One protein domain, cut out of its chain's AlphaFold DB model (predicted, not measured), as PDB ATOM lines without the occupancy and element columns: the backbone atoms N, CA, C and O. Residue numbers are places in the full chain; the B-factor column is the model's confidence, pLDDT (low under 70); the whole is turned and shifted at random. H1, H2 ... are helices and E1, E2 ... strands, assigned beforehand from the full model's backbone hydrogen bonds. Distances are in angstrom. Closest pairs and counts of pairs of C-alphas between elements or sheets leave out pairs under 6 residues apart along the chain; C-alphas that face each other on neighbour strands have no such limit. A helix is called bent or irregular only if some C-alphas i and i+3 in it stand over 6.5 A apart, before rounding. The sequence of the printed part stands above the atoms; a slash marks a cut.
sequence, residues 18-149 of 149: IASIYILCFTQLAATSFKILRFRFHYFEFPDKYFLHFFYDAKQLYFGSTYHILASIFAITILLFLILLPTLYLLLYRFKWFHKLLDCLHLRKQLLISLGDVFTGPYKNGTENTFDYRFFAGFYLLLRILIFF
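What this domain is: This is residues 18 to 149 of the 149 residues of an uncharacterized protein of Amphimedon queenslandica (UniProt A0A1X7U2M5). Three helices, H1, H2 and H5, make a loose up-and-down bundle, each running against the one before it in the chain, and H4 crosses one end of it. At the other end the hairpin of E1 and E2 makes an arm across the bundle's length; H3 lies off to one side beyond the end of H2, and the loop tip of residues 126 to 131 sticks out. The 132 printed residues hold five named helices and two antiparallel strands, in the order H1 E1 E2 H2 H3 H4 H5, and the class is mostly helix. The whole is loose, with a radius of gyration of the C-alphas of 18.2 A and spans of 58 by 39 by 30 A.

How they stand to each other: H1, residues 18 to 36, touches H2, residues 68 to 92, at a steep tilt of 44 degrees, opposite ways; the closest C-alphas are those of Ser 33 and Ala 75, 4.8 A apart. E1, residues 37 to 43, and E2, residues 50 to 56, form an antiparallel hairpin, with N 38 and O 55 at 2.9 A and N 55 and O 38 at 2.8 A, within hydrogen-bond range. The closest C-alphas of E2 and H2 are those of Tyr 56 and Ser 72, 5.7 A apart. H3, residues 96 to 104, touches no helix. H4, residues 110 to 123, only just touches H2, with 3 pairs of C-alphas within 8 A, the closest those of Leu 90 and Gly 116 at 6.6 A. H5, residues 135 to 147, touches H2 through residues 87 to 92 of H2 alone, at a shallow tilt of 33 degrees, only just short of steep, opposite ways; the C-alphas of Leu 91 and Gly 138 are closest, 4.2 A apart. H4 and H5 touch, about perpendicular at 78 degrees, closest at the C-alphas of Thr 120 and Ala 137, 5.6 A. Each O i to N i+4 pair is within hydrogen-bond range in H3 and H5, against 13 of 15 in H1, 18 of 21 in H2 and 8 of 10 in H4.

Where its parts are: H1 begins at C-alpha 18 (206.190, 136.429, 153.973), is 25.1 A long and has a kink of 44 degrees near residue 25. H1 and H4 are irregular: C-alphas 24 and 27 are 7.0 A apart, C-alphas 119 and 122 7.2 A. E1 spans 19.0 A and E2 19.5 A. H2 spans 33.9 A, H3 12.6 A and H4 20.1 A. H5, 18.6 A, ends at C-alpha 147 (220.377, 123.881, 167.947).

The domain as a whole: The farthest C-alphas, of Ser 65 and Glu 128, are 60.1 A apart. The printed part has no cut; the links E2 to H2 and H4 to H5 are long. Confidence is under 70 at residues 43 to 50, 63 to 65, 125 to 131 and 148 to 149.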
ATOM      1  N   ILE A  18     205.308 135.837 152.956       86.69
ATOM      2  CA  ILE A  18     206.190 136.429 153.973       86.69
ATOM      3  C   ILE A  18     206.541 135.410 155.053       86.69
ATOM      4  O   ILE A  18     207.715 135.271 155.397       86.69
ATOM      5  N   ALA A  19     205.550 134.689 155.582       86.38
ATOM      6  CA  ALA A  19     205.790 133.688 156.613       86.38
ATOM      7  C   ALA A  19     206.728 132.576 156.112       86.38
ATOM      8  O   ALA A  19     207.642 132.170 156.825       86.38
ATOM      9  N   SER A  20     206.558 132.140 154.863       86.88
ATOM     10  CA  SER A  20     207.404 131.111 154.247       86.88
ATOM     11  C   SER A  20     208.846 131.585 154.073       86.88
ATOM     12  O   SER A  20     209.772 130.905 154.518       86.88
ATOM     13  N   ILE A  21     209.047 132.774 153.494       90.00
ATOM     14  CA  ILE A  21     210.378 133.388 153.343       90.00
ATOM     15  C   ILE A  21     211.037 133.547 154.713       90.00
ATOM     16  O   ILE A  21     212.204 133.202 154.887       90.00
ATOM     17  N   TYR A  22     210.279 134.014 155.704       89.62
ATOM     18  CA  TYR A  22     210.773 134.180 157.060       89.62
ATOM     19  C   TYR A  22     211.266 132.857 157.655       89.62
ATOM     20  O   TYR A  22     212.397 132.810 158.128       89.62
ATOM     21  N   ILE A  23     210.482 131.774 157.591       86.75
ATOM     22  CA  ILE A  23     210.885 130.459 158.130       86.75
ATOM     23  C   ILE A  23     212.149 129.940 157.440       86.75
ATOM     24  O   ILE A  23     213.029 129.391 158.108       86.75
ATOM     25  N   LEU A  24     212.249 130.119 156.121       88.38
ATOM     26  CA  LEU A  24     213.412 129.697 155.341       88.38
ATOM     27  C   LEU A  24     214.669 130.485 155.732       88.38
ATOM     28  O   LEU A  24     215.725 129.894 155.960       88.38
ATOM     29  N   CYS A  25     214.557 131.807 155.861       91.06
ATOM     30  CA  CYS A  25     215.686 132.674 156.187       91.06
ATOM     31  C   CYS A  25     216.035 132.696 157.681       91.06
ATOM     32  O   CYS A  25     217.168 133.032 158.023       91.06
ATOM     33  N   PHE A  26     215.105 132.339 158.573       90.31
ATOM     34  CA  PHE A  26     215.231 132.478 160.028       90.31
ATOM     35  C   PHE A  26     216.543 131.904 160.564       90.31
ATOM     36  O   PHE A  26     217.314 132.581 161.243       90.31
ATOM     37  N   THR A  27     216.819 130.653 160.210       89.31
ATOM     38  CA  THR A  27     217.988 129.923 160.699       89.31
ATOM     39  C   THR A  27     219.289 130.505 160.157       89.31
ATOM     40  O   THR A  27     220.254 130.656 160.902       89.31
ATOM     41  N   GLN A  28     219.313 130.889 158.880       90.12
ATOM     42  CA  GLN A  28     220.497 131.479 158.263       90.12
ATOM     43  C   GLN A  28     220.787 132.878 158.820       90.12
ATOM     44  O   GLN A  28     221.947 133.196 159.080       90.12
ATOM     45  N   LEU A  29     219.752 133.687 159.061       90.50
ATOM     46  CA  LEU A  29     219.877 134.998 159.695       90.50
ATOM     47  C   LEU A  29     220.405 134.872 161.125       90.50
ATOM     48  O   LEU A  29     221.385 135.532 161.462       90.50
ATOM     49  N   ALA A  30     219.824 133.986 161.939       89.25
ATOM     50  CA  ALA A  30     220.292 133.745 163.301       89.25
ATOM     51  C   ALA A  30     221.755 133.271 163.317       89.25
ATOM     52  O   ALA A  30     222.595 133.884 163.976       89.25
ATOM     53  N   ALA A  31     222.085 132.241 162.533       88.69
ATOM     54  CA  ALA A  31     223.434 131.682 162.477       88.69
ATOM     55  C   ALA A  31     224.475 132.703 161.995       88.69
ATOM     56  O   ALA A  31     225.578 132.764 162.533       88.69
ATOM     57  N   THR A  32     224.145 133.525 160.995       88.69
ATOM     58  CA  THR A  32     225.073 134.549 160.487       88.69
ATOM     59  C   THR A  32     225.277 135.657 161.517       88.69
ATOM     60  O   THR A  32     226.414 136.061 161.757       88.69
ATOM     61  N   SER A  33     224.212 136.096 162.192       88.44
ATOM     62  CA  SER A  33     224.329 137.098 163.252       88.44
ATOM     63  C   SER A  33     225.158 136.601 164.438       88.44
ATOM     64  O   SER A  33     225.997 137.352 164.926       88.44
ATOM     65  N   PHE A  34     225.012 135.338 164.858       86.25
ATOM     66  CA  PHE A  34     225.868 134.741 165.896       86.25
ATOM     67  C   PHE A  34     227.306 134.482 165.426       86.25
ATOM     68  O   PHE A  34     228.237 134.565 166.219       86.25
ATOM     69  N   LYS A  35     227.538 134.214 164.136       86.44
ATOM     70  CA  LYS A  35     228.908 134.149 163.591       86.44
ATOM     71  C   LYS A  35     229.615 135.501 163.636       86.44
ATOM     72  O   LYS A  35     230.827 135.536 163.830       86.44
ATOM     73  N   ILE A  36     228.872 136.587 163.424       86.44
ATOM     74  CA  ILE A  36     229.381 137.963 163.500       86.44
ATOM     75  C   ILE A  36     229.578 138.390 164.961       86.44
ATOM     76  O   ILE A  36     230.562 139.060 165.275       86.44
ATOM     77  N   LEU A  37     228.657 138.003 165.846       85.12
ATOM     78  CA  LEU A  37     228.644 138.374 167.258       85.12
ATOM     79  C   LEU A  37     229.082 137.210 168.137       85.12
ATOM     80  O   LEU A  37     228.300 136.305 168.424       85.12
ATOM     81  N   ARG A  38     230.296 137.281 168.677       78.69
ATOM     82  CA  ARG A  38     230.638 136.452 169.832       78.69
ATOM     83  C   ARG A  38     230.042 137.055 171.090       78.69
ATOM     84  O   ARG A  38     229.924 138.271 171.221       78.69
ATOM     85  N   PHE A  39     229.706 136.195 172.037       77.88
ATOM     86  CA  PHE A  39     229.312 136.612 173.369       77.88
ATOM     87  C   PHE A  39     230.200 135.941 174.411       77.88
ATOM     88  O   PHE A  39     230.708 134.835 174.214       77.88
ATOM     89  N   ARG A  40     230.410 136.631 175.527       77.75
ATOM     90  CA  ARG A  40     231.096 136.080 176.693       77.75
ATOM     91  C   ARG A  40     230.392 136.567 177.944       77.75
ATOM     92  O   ARG A  40     230.088 137.753 178.065       77.75
ATOM     93  N   PHE A  41     230.163 135.651 178.876       75.50
ATOM     94  CA  PHE A  41     229.815 136.024 180.239       75.50
ATOM     95  C   PHE A  41     231.072 136.551 180.914       75.50
ATOM     96  O   PHE A  41     232.075 135.840 181.008       75.50
ATOM     97  N   HIS A  42     231.039 137.814 181.318       72.69
ATOM     98  CA  HIS A  42     232.125 138.402 182.082       72.69
ATOM     99  C   HIS A  42     231.745 138.387 183.563       72.69
ATOM    100  O   HIS A  42     230.690 138.899 183.937       72.69
ATOM    101  N   TYR A  43     232.586 137.745 184.376       67.25
ATOM    102  CA  TYR A  43     232.454 137.732 185.827       67.25
ATOM    103  C   TYR A  43     233.218 138.931 186.383       67.25
ATOM    104  O   TYR A  43     234.430 139.023 186.198       67.25
ATOM    105  N   PHE A  44     232.506 139.845 187.034       64.81
ATOM    106  CA  PHE A  44     233.133 140.852 187.880       64.81
ATOM    107  C   PHE A  44     233.161 140.324 189.312       64.81
ATOM    108  O   PHE A  44     232.137 139.870 189.816       64.81
ATOM    109  N   GLU A  45     234.318 140.425 189.969       63.12
ATOM    110  CA  GLU A  45     234.512 139.993 191.363       63.12
ATOM    111  C   GLU A  45     233.635 140.763 192.374       63.12
ATOM    112  O   GLU A  45     233.499 140.327 193.510       63.12
ATOM    113  N   PHE A  46     232.982 141.868 191.980       58.16
ATOM    114  CA  PHE A  46     232.037 142.627 192.812       58.16
ATOM    115  C   PHE A  46     230.998 143.376 191.955       58.16
ATOM    116  O   PHE A  46     231.400 144.042 190.997       58.16
ATOM    117  N   PRO A  47     229.698 143.440 192.323       61.06
ATOM    118  CA  PRO A  47     228.859 142.454 193.023       61.06
ATOM    119  C   PRO A  47     228.339 141.396 192.025       61.06
ATOM    120  O   PRO A  47     228.368 141.676 190.833       61.06
ATOM    121  N   ASP A  48     227.822 140.249 192.491       61.69
ATOM    122  CA  ASP A  48     227.272 139.087 191.740       61.69
ATOM    123  C   ASP A  48     226.362 139.413 190.528       61.69
ATOM    124  O   ASP A  48     225.155 139.158 190.513       61.69
ATOM    125  N   LYS A  49     226.921 140.008 189.478       63.56
ATOM    126  CA  LYS A  49     226.205 140.477 188.296       63.56
ATOM    127  C   LYS A  49     226.870 139.880 187.077       63.56
ATOM    128  O   LYS A  49     227.961 140.271 186.669       63.56
ATOM    129  N   TYR A  50     226.162 138.936 186.476       69.00
ATOM    130  CA  TYR A  50     226.517 138.383 185.183       69.00
ATOM    131  C   TYR A  50     226.132 139.389 184.100       69.00
ATOM    132  O   TYR A  50     224.947 139.644 183.879       69.00
ATOM    133  N   PHE A  51     227.127 139.941 183.409       73.00
ATOM    134  CA  PHE A  51     226.891 140.719 182.198       73.00
ATOM    135  C   PHE A  51     227.231 139.877 180.968       73.00
ATOM    136  O   PHE A  51     228.338 139.348 180.824       73.00
ATOM    137  N   LEU A  52     226.247 139.745 180.079       75.88
ATOM    138  CA  LEU A  52     226.422 139.153 178.760       75.88
ATOM    139  C   LEU A  52     226.982 140.232 177.827       75.88
ATOM    140  O   LEU A  52     226.260 141.146 177.426       75.88
ATOM    141  N   HIS A  53     228.266 140.138 177.489       77.19
ATOM    142  CA  HIS A  53     228.893 141.049 176.536       77.19
ATOM    143  C   HIS A  53     228.872 140.448 175.138       77.19
ATOM    144  O   HIS A  53     229.404 139.358 174.939       77.19
ATOM    145  N   PHE A  54     228.315 141.185 174.175       77.19
ATOM    146  CA  PHE A  54     228.427 140.888 172.748       77.19
ATOM    147  C   PHE A  54     229.566 141.702 172.132       77.19
ATOM    148  O   PHE A  54     229.673 142.903 172.375       77.19
ATOM    149  N   PHE A  55     230.404 141.064 171.321       81.25
ATOM    150  CA  PHE A  55     231.498 141.708 170.601       81.25
ATOM    151  C   PHE A  55     231.666 141.105 169.205       81.25
ATOM    152  O   PHE A  55     231.328 139.947 168.959       81.25
ATOM    153  N   TYR A  56     232.195 141.909 168.284       81.94
ATOM    154  CA  TYR A  56     232.490 141.467 166.925       81.94
ATOM    155  C   TYR A  56     233.545 140.355 166.918       81.94
ATOM    156  O   TYR A  56     234.595 140.498 167.551       81.94
ATOM    157  N   ASP A  57     233.323 139.283 166.158       79.88
ATOM    158  CA  ASP A  57     234.375 138.303 165.892       79.88
ATOM    159  C   ASP A  57     235.330 138.822 164.809       79.88
ATOM    160  O   ASP A  57     235.052 138.729 163.615       79.88
ATOM    161  N   ALA A  58     236.492 139.330 165.227       72.00
ATOM    162  CA  ALA A  58     237.536 139.835 164.331       72.00
ATOM    163  C   ALA A  58     238.082 138.782 163.344       72.00
ATOM    164  O   ALA A  58     238.750 139.143 162.376       72.00
ATOM    165  N   LYS A  59     237.799 137.485 163.548       73.75
ATOM    166  CA  LYS A  59     238.130 136.430 162.573       73.75
ATOM    167  C   LYS A  59     237.232 136.466 161.337       73.75
ATOM    168  O   LYS A  59     237.574 135.864 160.321       73.75
ATOM    169  N   GLN A  60     236.086 137.138 161.415       74.00
ATOM    170  CA  GLN A  60     235.197 137.314 160.280       74.00
ATOM    171  C   GLN A  60     235.719 138.441 159.386       74.00
ATOM    172  O   GLN A  60     235.721 139.611 159.756       74.00
ATOM    173  N   LEU A  61     236.136 138.087 158.170       71.06
ATOM    174  CA  LEU A  61     236.699 139.025 157.190       71.06
ATOM    175  C   LEU A  61     235.630 139.825 156.417       71.06
ATOM    176  O   LEU A  61     235.972 140.562 155.499       71.06
ATOM    177  N   TYR A  62     234.345 139.705 156.773       70.94
ATOM    178  CA  TYR A  62     233.225 140.228 155.978       70.94
ATOM    179  C   TYR A  62     233.259 141.743 155.728       70.94
ATOM    180  O   TYR A  62     232.780 142.182 154.688       70.94
ATOM    181  N   PHE A  63     233.791 142.544 156.659       68.19
ATOM    182  CA  PHE A  63     233.652 144.008 156.612       68.19
ATOM    183  C   PHE A  63     234.969 144.789 156.742       68.19
ATOM    184  O   PHE A  63     234.940 146.009 156.896       68.19
ATOM    185  N   GLY A  64     236.125 144.118 156.665       66.69
ATOM    186  CA  GLY A  64     237.431 144.749 156.901       66.69
ATOM    187  C   GLY A  64     237.572 145.341 158.316       66.69
ATOM    188  O   GLY A  64     236.631 145.319 159.106       66.69
ATOM    189  N   SER A  65     238.750 145.879 158.653       68.69
ATOM    190  CA  SER A  65     239.064 146.348 160.019       68.69
ATOM    191  C   SER A  65     238.227 147.542 160.504       68.69
ATOM    192  O   SER A  65     238.177 147.837 161.696       68.69
ATOM    193  N   THR A  66     237.592 148.266 159.584       71.69
ATOM    194  CA  THR A  66     237.042 149.605 159.843       71.69
ATOM    195  C   THR A  66     235.569 149.584 160.263       71.69
ATOM    196  O   THR A  66     235.129 150.461 161.001       71.69
ATOM    197  N   TYR A  67     234.791 148.581 159.838       80.38
ATOM    198  CA  TYR A  67     233.325 148.585 159.984       80.38
ATOM    199  C   TYR A  67     232.786 147.568 161.005       80.38
ATOM    200  O   TYR A  67     231.587 147.287 161.039       80.38
ATOM    201  N   HIS A  68     233.642 147.039 161.882       81.94
ATOM    202  CA  HIS A  68     233.277 146.034 162.889       81.94
ATOM    203  C   HIS A  68     232.149 146.475 163.835       81.94
ATOM    204  O   HIS A  68     231.260 145.685 164.161       81.94
ATOM    205  N   ILE A  69     232.154 147.746 164.253       81.31
ATOM    206  CA  ILE A  69     231.124 148.303 165.142       81.31
ATOM    207  C   ILE A  69     229.770 148.326 164.426       81.31
ATOM    208  O   ILE A  69     228.776 147.849 164.971       81.31
ATOM    209  N   LEU A  70     229.738 148.813 163.182       85.38
ATOM    210  CA  LEU A  70     228.511 148.893 162.393       85.38
ATOM    211  C   LEU A  70     227.939 147.498 162.108       85.38
ATOM    212  O   LEU A  70     226.745 147.272 162.292       85.38
ATOM    213  N   ALA A  71     228.800 146.548 161.735       85.44
ATOM    214  CA  ALA A  71     228.410 145.158 161.517       85.44
ATOM    215  C   ALA A  71     227.841 144.508 162.789       85.44
ATOM    216  O   ALA A  71     226.858 143.771 162.722       85.44
ATOM    217  N   SER A  72     228.412 144.825 163.955       84.19
ATOM    218  CA  SER A  72     227.910 144.340 165.246       84.19
ATOM    219  C   SER A  72     226.541 144.918 165.578       84.19
ATOM    220  O   SER A  72     225.630 144.170 165.923       84.19
ATOM    221  N   ILE A  73     226.365 146.234 165.425       88.12
ATOM    222  CA  ILE A  73     225.071 146.897 165.644       88.12
ATOM    223  C   ILE A  73     224.013 146.296 164.717       88.12
ATOM    224  O   ILE A  73     222.905 145.987 165.162       88.12
ATOM    225  N   PHE A  74     224.356 146.061 163.450       90.06
ATOM    226  CA  PHE A  74     223.448 145.453 162.483       90.06
ATOM    227  C   PHE A  74     223.054 144.023 162.879       90.06
ATOM    228  O   PHE A  74     221.867 143.700 162.918       90.06
ATOM    229  N   ALA A  75     224.021 143.186 163.254       89.62
ATOM    230  CA  ALA A  75     223.758 141.821 163.703       89.62
ATOM    231  C   ALA A  75     222.900 141.781 164.985       89.62
ATOM    232  O   ALA A  75     221.980 140.965 165.075       89.62
ATOM    233  N   ILE A  76     223.133 142.694 165.942       89.94
ATOM    234  CA  ILE A  76     222.319 142.819 167.165       89.94
ATOM    235  C   ILE A  76     220.891 143.213 166.790       89.94
ATOM    236  O   ILE A  76     219.932 142.624 167.285       89.94
ATOM    237  N   THR A  77     220.745 144.172 165.875       91.38
ATOM    238  CA  THR A  77     219.441 144.624 165.373       91.38
ATOM    239  C   THR A  77     218.670 143.468 164.730       91.38
ATOM    240  O   THR A  77     217.498 143.264 165.051       91.38
ATOM    241  N   ILE A  78     219.325 142.658 163.889       92.06
ATOM    242  CA  ILE A  78     218.718 141.462 163.282       92.06
ATOM    243  C   ILE A  78     218.288 140.465 164.360       92.06
ATOM    244  O   ILE A  78     217.147 140.001 164.336       92.06
ATOM    245  N   LEU A  79     219.165 140.141 165.314       91.19
ATOM    246  CA  LEU A  79     218.832 139.203 166.389       91.19
ATOM    247  C   LEU A  79     217.652 139.697 167.224       91.19
ATOM    248  O   LEU A  79     216.764 138.913 167.541       91.19
ATOM    249  N   LEU A  80     217.601 140.988 167.545       91.06
ATOM    250  CA  LEU A  80     216.533 141.551 168.361       91.06
ATOM    251  C   LEU A  80     215.191 141.562 167.617       91.06
ATOM    252  O   LEU A  80     214.209 141.007 168.107       91.06
ATOM    253  N   PHE A  81     215.144 142.180 166.435       91.00
ATOM    254  CA  PHE A  81     213.881 142.472 165.751       91.00
ATOM    255  C   PHE A  81     213.397 141.358 164.828       91.00
ATOM    256  O   PHE A  81     212.189 141.197 164.672       91.00
ATOM    257  N   LEU A  82     214.303 140.597 164.209       90.56
ATOM    258  CA  LEU A  82     213.934 139.549 163.254       90.56
ATOM    259  C   LEU A  82     213.960 138.151 163.865       90.56
ATOM    260  O   LEU A  82     213.295 137.271 163.332       90.56
ATOM    261  N   ILE A  83     214.672 137.925 164.971       91.12
ATOM    262  CA  ILE A  83     214.777 136.592 165.586       91.12
ATOM    263  C   ILE A  83     214.046 136.543 166.931       91.12
ATOM    264  O   ILE A  83     213.059 135.820 167.067       91.12
ATOM    265  N   LEU A  84     214.482 137.332 167.915       90.56
ATOM    266  CA  LEU A  84     213.963 137.283 169.281       90.56
ATOM    267  C   LEU A  84     212.512 137.764 169.355       90.56
ATOM    268  O   LEU A  84     211.657 137.049 169.875       90.56
ATOM    269  N   LEU A  85     212.219 138.948 168.815       89.62
ATOM    270  CA  LEU A  85     210.893 139.558 168.922       89.62
ATOM    271  C   LEU A  85     209.785 138.715 168.261       89.62
ATOM    272  O   LEU A  85     208.776 138.481 168.928       89.62
ATOM    273  N   PRO A  86     209.938 138.180 167.032       88.25
ATOM    274  CA  PRO A  86     208.912 137.327 166.434       88.25
ATOM    275  C   PRO A  86     208.775 135.975 167.148       88.25
ATOM    276  O   PRO A  86     207.659 135.481 167.310       88.25
ATOM    277  N   THR A  87     209.880 135.399 167.637       89.56
ATOM    278  CA  THR A  87     209.848 134.148 168.417       89.56
ATOM    279  C   THR A  87     209.077 134.338 169.723       89.56
ATOM    280  O   THR A  87     208.181 133.552 170.031       89.56
ATOM    281  N   LEU A  88     209.365 135.418 170.461       89.81
ATOM    282  CA  LEU A  88     208.635 135.782 171.678       89.81
ATOM    283  C   LEU A  88     207.170 136.097 171.381       89.81
ATOM    284  O   LEU A  88     206.296 135.648 172.119       89.81
ATOM    285  N   TYR A  89     206.887 136.818 170.293       89.12
ATOM    286  CA  TYR A  89     205.522 137.102 169.865       89.12
ATOM    287  C   TYR A  89     204.725 135.812 169.656       89.12
ATOM    288  O   TYR A  89     203.646 135.680 170.226       89.12
ATOM    289  N   LEU A  90     205.258 134.838 168.910       88.62
ATOM    290  CA  LEU A  90     204.575 133.566 168.648       88.62
ATOM    291  C   LEU A  90     204.425 132.702 169.904       88.62
ATOM    292  O   LEU A  90     203.398 132.049 170.084       88.62
ATOM    293  N   LEU A  91     205.420 132.721 170.792       87.62
ATOM    294  CA  LEU A  91     205.370 132.004 172.066       87.62
ATOM    295  C   LEU A  91     204.295 132.594 172.989       87.62
ATOM    296  O   LEU A  91     203.533 131.854 173.616       87.62
ATOM    297  N   LEU A  92     204.199 133.924 173.035       87.06
ATOM    298  CA  LEU A  92     203.253 134.637 173.886       87.06
ATOM    299  C   LEU A  92     201.863 134.814 173.254       87.06
ATOM    300  O   LEU A  92     200.915 135.131 173.973       87.06
ATOM    301  N   TYR A  93     201.714 134.559 171.949       84.88
ATOM    302  CA  TYR A  93     200.471 134.759 171.192       84.88
ATOM    303  C   TYR A  93     199.273 134.019 171.795       84.88
ATOM    304  O   TYR A  93     198.150 134.491 171.703       84.88
ATOM    305  N   ARG A  94     199.488 132.884 172.468       81.56
ATOM    306  CA  ARG A  94     198.407 132.127 173.123       81.56
ATOM    307  C   ARG A  94     197.789 132.863 174.322       81.56
ATOM    308  O   ARG A  94     196.638 132.603 174.681       81.56
ATOM    309  N   PHE A  95     198.539 133.729 175.002       83.75
ATOM    310  CA  PHE A  95     198.101 134.291 176.276       83.75
ATOM    311  C   PHE A  95     197.164 135.487 176.079       83.75
ATOM    312  O   PHE A  95     197.519 136.502 175.483       83.75
ATOM    313  N   LYS A  96     195.975 135.428 176.691       83.31
ATOM    314  CA  LYS A  96     194.980 136.516 176.635       83.31
ATOM    315  C   LYS A  96     195.513 137.854 177.162       83.31
ATOM    316  O   LYS A  96     195.142 138.904 176.648       83.31
ATOM    317  N   TRP A  97     196.376 137.832 178.181       87.75
ATOM    318  CA  TRP A  97     197.031 139.043 178.689       87.75
ATOM    319  C   TRP A  97     197.940 139.678 177.632       87.75
ATOM    320  O   TRP A  97     197.906 140.895 177.469       87.75
ATOM    321  N   PHE A  98     198.685 138.883 176.865       87.06
ATOM    322  CA  PHE A  98     199.556 139.415 175.822       87.06
ATOM    323  C   PHE A  98     198.759 140.178 174.756       87.06
ATOM    324  O   PHE A  98     199.147 141.276 174.368       87.06
ATOM    325  N   HIS A  99     197.582 139.676 174.371       85.06
ATOM    326  CA  HIS A  99     196.674 140.428 173.502       85.06
ATOM    327  C   HIS A  99     196.212 141.751 174.124       85.06
ATOM    328  O   HIS A  99     196.265 142.768 173.443       85.06
ATOM    329  N   LYS A 100     195.849 141.772 175.417       87.06
ATOM    330  CA  LYS A 100     195.499 143.023 176.120       87.06
ATOM    331  C   LYS A 100     196.658 144.026 176.140       87.06
ATOM    332  O   LYS A 100     196.431 145.226 176.032       87.06
ATOM    333  N   LEU A 101     197.893 143.545 176.276       88.00
ATOM    334  CA  LEU A 101     199.090 144.385 176.225       88.00
ATOM    335  C   LEU A 101     199.305 144.954 174.816       88.00
ATOM    336  O   LEU A 101     199.557 146.148 174.674       88.00
ATOM    337  N   LEU A 102     199.154 144.132 173.774       86.62
ATOM    338  CA  LEU A 102     199.226 144.588 172.381       86.62
ATOM    339  C   LEU A 102     198.118 145.591 172.036       86.62
ATOM    340  O   LEU A 102     198.372 146.529 171.279       86.62
ATOM    341  N   ASP A 103     196.919 145.404 172.590       88.00
ATOM    342  CA  ASP A 103     195.805 146.349 172.484       88.00
ATOM    343  C   ASP A 103     196.161 147.683 173.158       88.00
ATOM    344  O   ASP A 103     196.009 148.738 172.548       88.00
ATOM    345  N   CYS A 104     196.719 147.650 174.373       89.62
ATOM    346  CA  CYS A 104     197.148 148.849 175.102       89.62
ATOM    347  C   CYS A 104     198.245 149.633 174.357       89.62
ATOM    348  O   CYS A 104     198.202 150.861 174.284       89.62
ATOM    349  N   LEU A 105     199.194 148.927 173.735       87.00
ATOM    350  CA  LEU A 105     200.250 149.531 172.917       87.00
ATOM    351  C   LEU A 105     199.781 149.938 171.509       87.00
ATOM    352  O   LEU A 105     200.586 150.448 170.733       87.00
ATOM    353  N   HIS A 106     198.510 149.713 171.152       84.62
ATOM    354  CA  HIS A 106     197.964 149.947 169.806       84.62
ATOM    355  C   HIS A 106     198.729 149.200 168.690       84.62
ATOM    356  O   HIS A 106     198.711 149.582 167.516       84.62
ATOM    357  N   LEU A 107     199.399 148.102 169.047       82.44
ATOM    358  CA  LEU A 107     200.201 147.280 168.137       82.44
ATOM    359  C   LEU A 107     199.388 146.155 167.494       82.44
ATOM    360  O   LEU A 107     199.862 145.510 166.555       82.44
ATOM    361  N   ARG A 108     198.156 145.921 167.957       79.81
ATOM    362  CA  ARG A 108     197.266 144.881 167.434       79.81
ATOM    363  C   ARG A 108     196.642 145.277 166.086       79.81
ATOM    364  O   ARG A 108     195.441 145.497 165.959       79.81
ATOM    365  N   LYS A 109     197.478 145.353 165.054       83.38
ATOM    366  CA  LYS A 109     197.051 145.564 163.666       83.38
ATOM    367  C   LYS A 109     196.607 144.244 163.035       83.38
ATOM    368  O   LYS A 109     197.139 143.183 163.358       83.38
ATOM    369  N   GLN A 110     195.679 144.319 162.080       78.19
ATOM    370  CA  GLN A 110     195.131 143.148 161.387       78.19
ATOM    371  C   GLN A 110     196.208 142.302 160.689       78.19
ATOM    372  O   GLN A 110     196.157 141.078 160.754       78.19
ATOM    373  N   LEU A 111     197.237 142.946 160.130       76.06
ATOM    374  CA  LEU A 111     198.397 142.264 159.548       76.06
ATOM    375  C   LEU A 111     199.149 141.398 160.567       76.06
ATOM    376  O   LEU A 111     199.538 140.281 160.247       76.06
ATOM    377  N   LEU A 112     199.333 141.894 161.794       80.88
ATOM    378  CA  LEU A 112     200.060 141.168 162.835       80.88
ATOM    379  C   LEU A 112     199.268 139.935 163.293       80.88
ATOM    380  O   LEU A 112     199.848 138.866 163.445       80.88
ATOM    381  N   ILE A 113     197.944 140.073 163.440       82.62
ATOM    382  CA  ILE A 113     197.042 138.948 163.742       82.62
ATOM    383  C   ILE A 113     197.094 137.908 162.619       82.62
ATOM    384  O   ILE A 113     197.314 136.733 162.891       82.62
ATOM    385  N   SER A 114     196.939 138.336 161.362       81.12
ATOM    386  CA  SER A 114     196.950 137.433 160.207       81.12
ATOM    387  C   SER A 114     198.269 136.671 160.099       81.12
ATOM    388  O   SER A 114     198.263 135.462 159.890       81.12
ATOM    389  N   LEU A 115     199.396 137.348 160.313       81.44
ATOM    390  CA  LEU A 115     200.714 136.728 160.313       81.44
ATOM    391  C   LEU A 115     200.853 135.706 161.456       81.44
ATOM    392  O   LEU A 115     201.268 134.574 161.216       81.44
ATOM    393  N   GLY A 116     200.437 136.061 162.677       84.00
ATOM    394  CA  GLY A 116     200.405 135.137 163.817       84.00
ATOM    395  C   GLY A 116     199.534 133.903 163.564       84.00
ATOM    396  O   GLY A 116     199.942 132.779 163.867       84.00
ATOM    397  N   ASP A 117     198.371 134.079 162.942       83.12
ATOM    398  CA  ASP A 117     197.476 132.980 162.578       83.12
ATOM    399  C   ASP A 117     198.065 132.083 161.479       83.12
ATOM    400  O   ASP A 117     197.876 130.871 161.534       83.12
ATOM    401  N   VAL A 118     198.835 132.626 160.531       84.56
ATOM    402  CA  VAL A 118     199.559 131.825 159.527       84.56
ATOM    403  C   VAL A 118     200.646 130.969 160.179       84.56
ATOM    404  O   VAL A 118     200.734 129.772 159.907       84.56
ATOM    405  N   PHE A 119     201.453 131.549 161.070       83.31
ATOM    406  CA  PHE A 119     202.529 130.824 161.758       83.31
ATOM    407  C   PHE A 119     202.015 129.743 162.706       83.31
ATOM    408  O   PHE A 119     202.618 128.678 162.843       83.31
ATOM    409  N   THR A 120     200.910 130.028 163.387       84.06
ATOM    410  CA  THR A 120     200.326 129.122 164.376       84.06
ATOM    411  C   THR A 120     199.271 128.187 163.782       84.06
ATOM    412  O   THR A 120     198.908 127.199 164.417       84.06
ATOM    413  N   GLY A 121     198.825 128.454 162.551       79.44
ATOM    414  CA  GLY A 121     197.804 127.710 161.815       79.44
ATOM    415  C   GLY A 121     198.052 126.202 161.729       79.44
ATOM    416  O   GLY A 121     197.135 125.455 162.063       79.44
ATOM    417  N   PRO A 122     199.269 125.726 161.393       77.06
ATOM    418  CA  PRO A 122     199.580 124.292 161.374       77.06
ATOM    419  C   PRO A 122     199.426 123.597 162.735       77.06
ATOM    420  O   PRO A 122     199.236 122.388 162.796       77.06
ATOM    421  N   TYR A 123     199.503 124.359 163.828       75.06
ATOM    422  CA  TYR A 123     199.400 123.868 165.205       75.06
ATOM    423  C   TYR A 123     198.019 124.123 165.822       75.06
ATOM    424  O   TYR A 123     197.774 123.810 166.992       75.06
ATOM    425  N   LYS A 124     197.099 124.705 165.047       71.94
ATOM    426  CA  LYS A 124     195.716 124.940 165.445       71.94
ATOM    427  C   LYS A 124     194.919 123.649 165.248       71.94
ATOM    428  O   LYS A 124     194.177 123.511 164.281       71.94
ATOM    429  N   ASN A 125     195.040 122.711 166.187       65.25
ATOM    430  CA  ASN A 125     194.120 121.575 166.258       65.25
ATOM    431  C   ASN A 125     192.775 122.052 166.819       65.25
ATOM    432  O   ASN A 125     192.615 122.261 168.018       65.25
ATOM    433  N   GLY A 126     191.840 122.312 165.904       56.00
ATOM    434  CA  GLY A 126     190.501 122.837 166.175       56.00
ATOM    435  C   GLY A 126     189.373 121.824 165.985       56.00
ATOM    436  O   GLY A 126     188.237 122.239 165.781       56.00
ATOM    437  N   THR A 127     189.660 120.524 166.011       53.09
ATOM    438  CA  THR A 127     188.631 119.477 165.975       53.09
ATOM    439  C   THR A 127     188.349 118.994 167.396       53.09
ATOM    440  O   THR A 127     189.232 118.438 168.033       53.09
ATOM    441  N   GLU A 128     187.133 119.276 167.873       50.88
ATOM    442  CA  GLU A 128     186.472 118.752 169.083       50.88
ATOM    443  C   GLU A 128     187.345 118.575 170.349       50.88
ATOM    444  O   GLU A 128     187.992 117.556 170.557       50.88
ATOM    445  N   ASN A 129     187.286 119.551 171.267       58.81
ATOM    446  CA  ASN A 129     187.826 119.469 172.640       58.81
ATOM    447  C   ASN A 129     189.337 119.187 172.796       58.81
ATOM    448  O   ASN A 129     189.797 118.901 173.903       58.81
ATOM    449  N   THR A 130     190.146 119.326 171.745       65.56
ATOM    450  CA  THR A 130     191.605 119.187 171.857       65.56
ATOM    451  C   THR A 130     192.297 120.460 172.357       65.56
ATOM    452  O   THR A 130     191.834 121.579 172.137       65.56
ATOM    453  N   PHE A 131     193.448 120.292 173.018       67.69
ATOM    454  CA  PHE A 131     194.290 121.396 173.484       67.69
ATOM    455  C   PHE A 131     194.797 122.278 172.328       67.69
ATOM    456  O   PHE A 131     195.206 121.781 171.282       67.69
ATOM    457  N   ASP A 132     194.832 123.598 172.549       72.50
ATOM    458  CA  ASP A 132     195.421 124.559 171.609       72.50
ATOM    459  C   ASP A 132     196.964 124.529 171.712       72.50
ATOM    460  O   ASP A 132     197.549 124.927 172.729       72.50
ATOM    461  N   TYR A 133     197.615 124.052 170.645       78.62
ATOM    462  CA  TYR A 133     199.070 123.890 170.539       78.62
ATOM    463  C   TYR A 133     199.773 125.040 169.805       78.62
ATOM    464  O   TYR A 133     200.949 124.917 169.469       78.62
ATOM    465  N   ARG A 134     199.132 126.194 169.589       81.69
ATOM    466  CA  ARG A 134     199.739 127.319 168.842       81.69
ATOM    467  C   ARG A 134     201.077 127.816 169.404       81.69
ATOM    468  O   ARG A 134     201.923 128.273 168.642       81.69
ATOM    469  N   PHE A 135     201.303 127.673 170.712       80.56
ATOM    470  CA  PHE A 135     202.584 127.999 171.359       80.56
ATOM    471  C   PHE A 135     203.763 127.172 170.809       80.56
ATOM    472  O   PHE A 135     204.915 127.603 170.889       80.56
ATOM    473  N   PHE A 136     203.484 126.006 170.220       85.06
ATOM    474  CA  PHE A 136     204.485 125.129 169.626       85.06
ATOM    475  C   PHE A 136     205.179 125.780 168.421       85.06
ATOM    476  O   PHE A 136     206.351 125.510 168.185       85.06
ATOM    477  N   ALA A 137     204.517 126.710 167.721       85.44
ATOM    478  CA  ALA A 137     205.154 127.504 166.669       85.44
ATOM    479  C   ALA A 137     206.329 128.336 167.213       85.44
ATOM    480  O   ALA A 137     207.416 128.339 166.636       85.44
ATOM    481  N   GLY A 138     206.127 129.001 168.357       85.56
ATOM    482  CA  GLY A 138     207.182 129.744 169.045       85.56
ATOM    483  C   GLY A 138     208.267 128.820 169.596       85.56
ATOM    484  O   GLY A 138     209.452 129.102 169.436       85.56
ATOM    485  N   PHE A 139     207.876 127.680 170.177       87.31
ATOM    486  CA  PHE A 139     208.826 126.684 170.684       87.31
ATOM    487  C   PHE A 139     209.710 126.098 169.576       87.31
ATOM    488  O   PHE A 139     210.912 125.947 169.766       87.31
ATOM    489  N   TYR A 140     209.146 125.827 168.400       87.94
ATOM    490  CA  TYR A 140     209.884 125.353 167.233       87.94
ATOM    491  C   TYR A 140     210.968 126.343 166.785       87.94
ATOM    492  O   TYR A 140     212.105 125.944 166.532       87.94
ATOM    493  N   LEU A 141     210.644 127.640 166.723       86.69
ATOM    494  CA  LEU A 141     211.630 128.675 166.402       86.69
ATOM    495  C   LEU A 141     212.690 128.814 167.500       86.69
ATOM    496  O   LEU A 141     213.872 128.943 167.192       86.69
ATOM    497  N   LEU A 142     212.293 128.719 168.770       87.88
ATOM    498  CA  LEU A 142     213.219 128.753 169.901       87.88
ATOM    499  C   LEU A 142     214.190 127.565 169.861       87.88
ATOM    500  O   LEU A 142     215.398 127.757 169.983       87.88
ATOM    501  N   LEU A 143     213.692 126.355 169.603       88.31
ATOM    502  CA  LEU A 143     214.517 125.159 169.435       88.31
ATOM    503  C   LEU A 143     215.485 125.306 168.252       88.31
ATOM    504  O   LEU A 143     216.650 124.929 168.361       88.31
ATOM    505  N   ARG A 144     215.040 125.913 167.144       85.31
ATOM    506  CA  ARG A 144     215.923 126.254 166.017       85.31
ATOM    507  C   ARG A 144     217.015 127.252 166.391       85.31
ATOM    508  O   ARG A 144     218.070 127.196 165.783       85.31
ATOM    509  N   ILE A 145     216.800 128.158 167.339       85.12
ATOM    510  CA  ILE A 145     217.882 129.020 167.833       85.12
ATOM    511  C   ILE A 145     218.864 128.184 168.662       85.12
ATOM    512  O   ILE A 145     220.064 128.264 168.426       85.12
ATOM    513  N   LEU A 146     218.356 127.348 169.575       83.25
ATOM    514  CA  LEU A 146     219.175 126.537 170.487       83.25
ATOM    515  C   LEU A 146     220.050 125.498 169.781       83.25
ATOM    516  O   LEU A 146     221.161 125.264 170.220       83.25
ATOM    517  N   ILE A 147     219.578 124.871 168.699       81.12
ATOM    518  CA  ILE A 147     220.377 123.881 167.947       81.12
ATOM    519  C   ILE A 147     221.583 124.531 167.249       81.12
ATOM    520  O   ILE A 147     222.589 123.872 167.001       81.12
ATOM    521  N   PHE A 148     221.469 125.810 166.885       68.06
ATOM    522  CA  PHE A 148     222.518 126.550 166.179       68.06
ATOM    523  C   PHE A 148     223.421 127.363 167.117       68.06
ATOM    524  O   PHE A 148     224.359 128.006 166.638       68.06
ATOM    525  N   PHE A 149     223.117 127.343 168.414       62.62
ATOM    526  CA  PHE A 149     223.867 127.971 169.493       62.62
ATOM    527  C   PHE A 149     224.768 126.937 170.171       62.62
ATOM    528  O   PHE A 149     225.958 127.262 170.383       62.62
TER     529      PHE A 149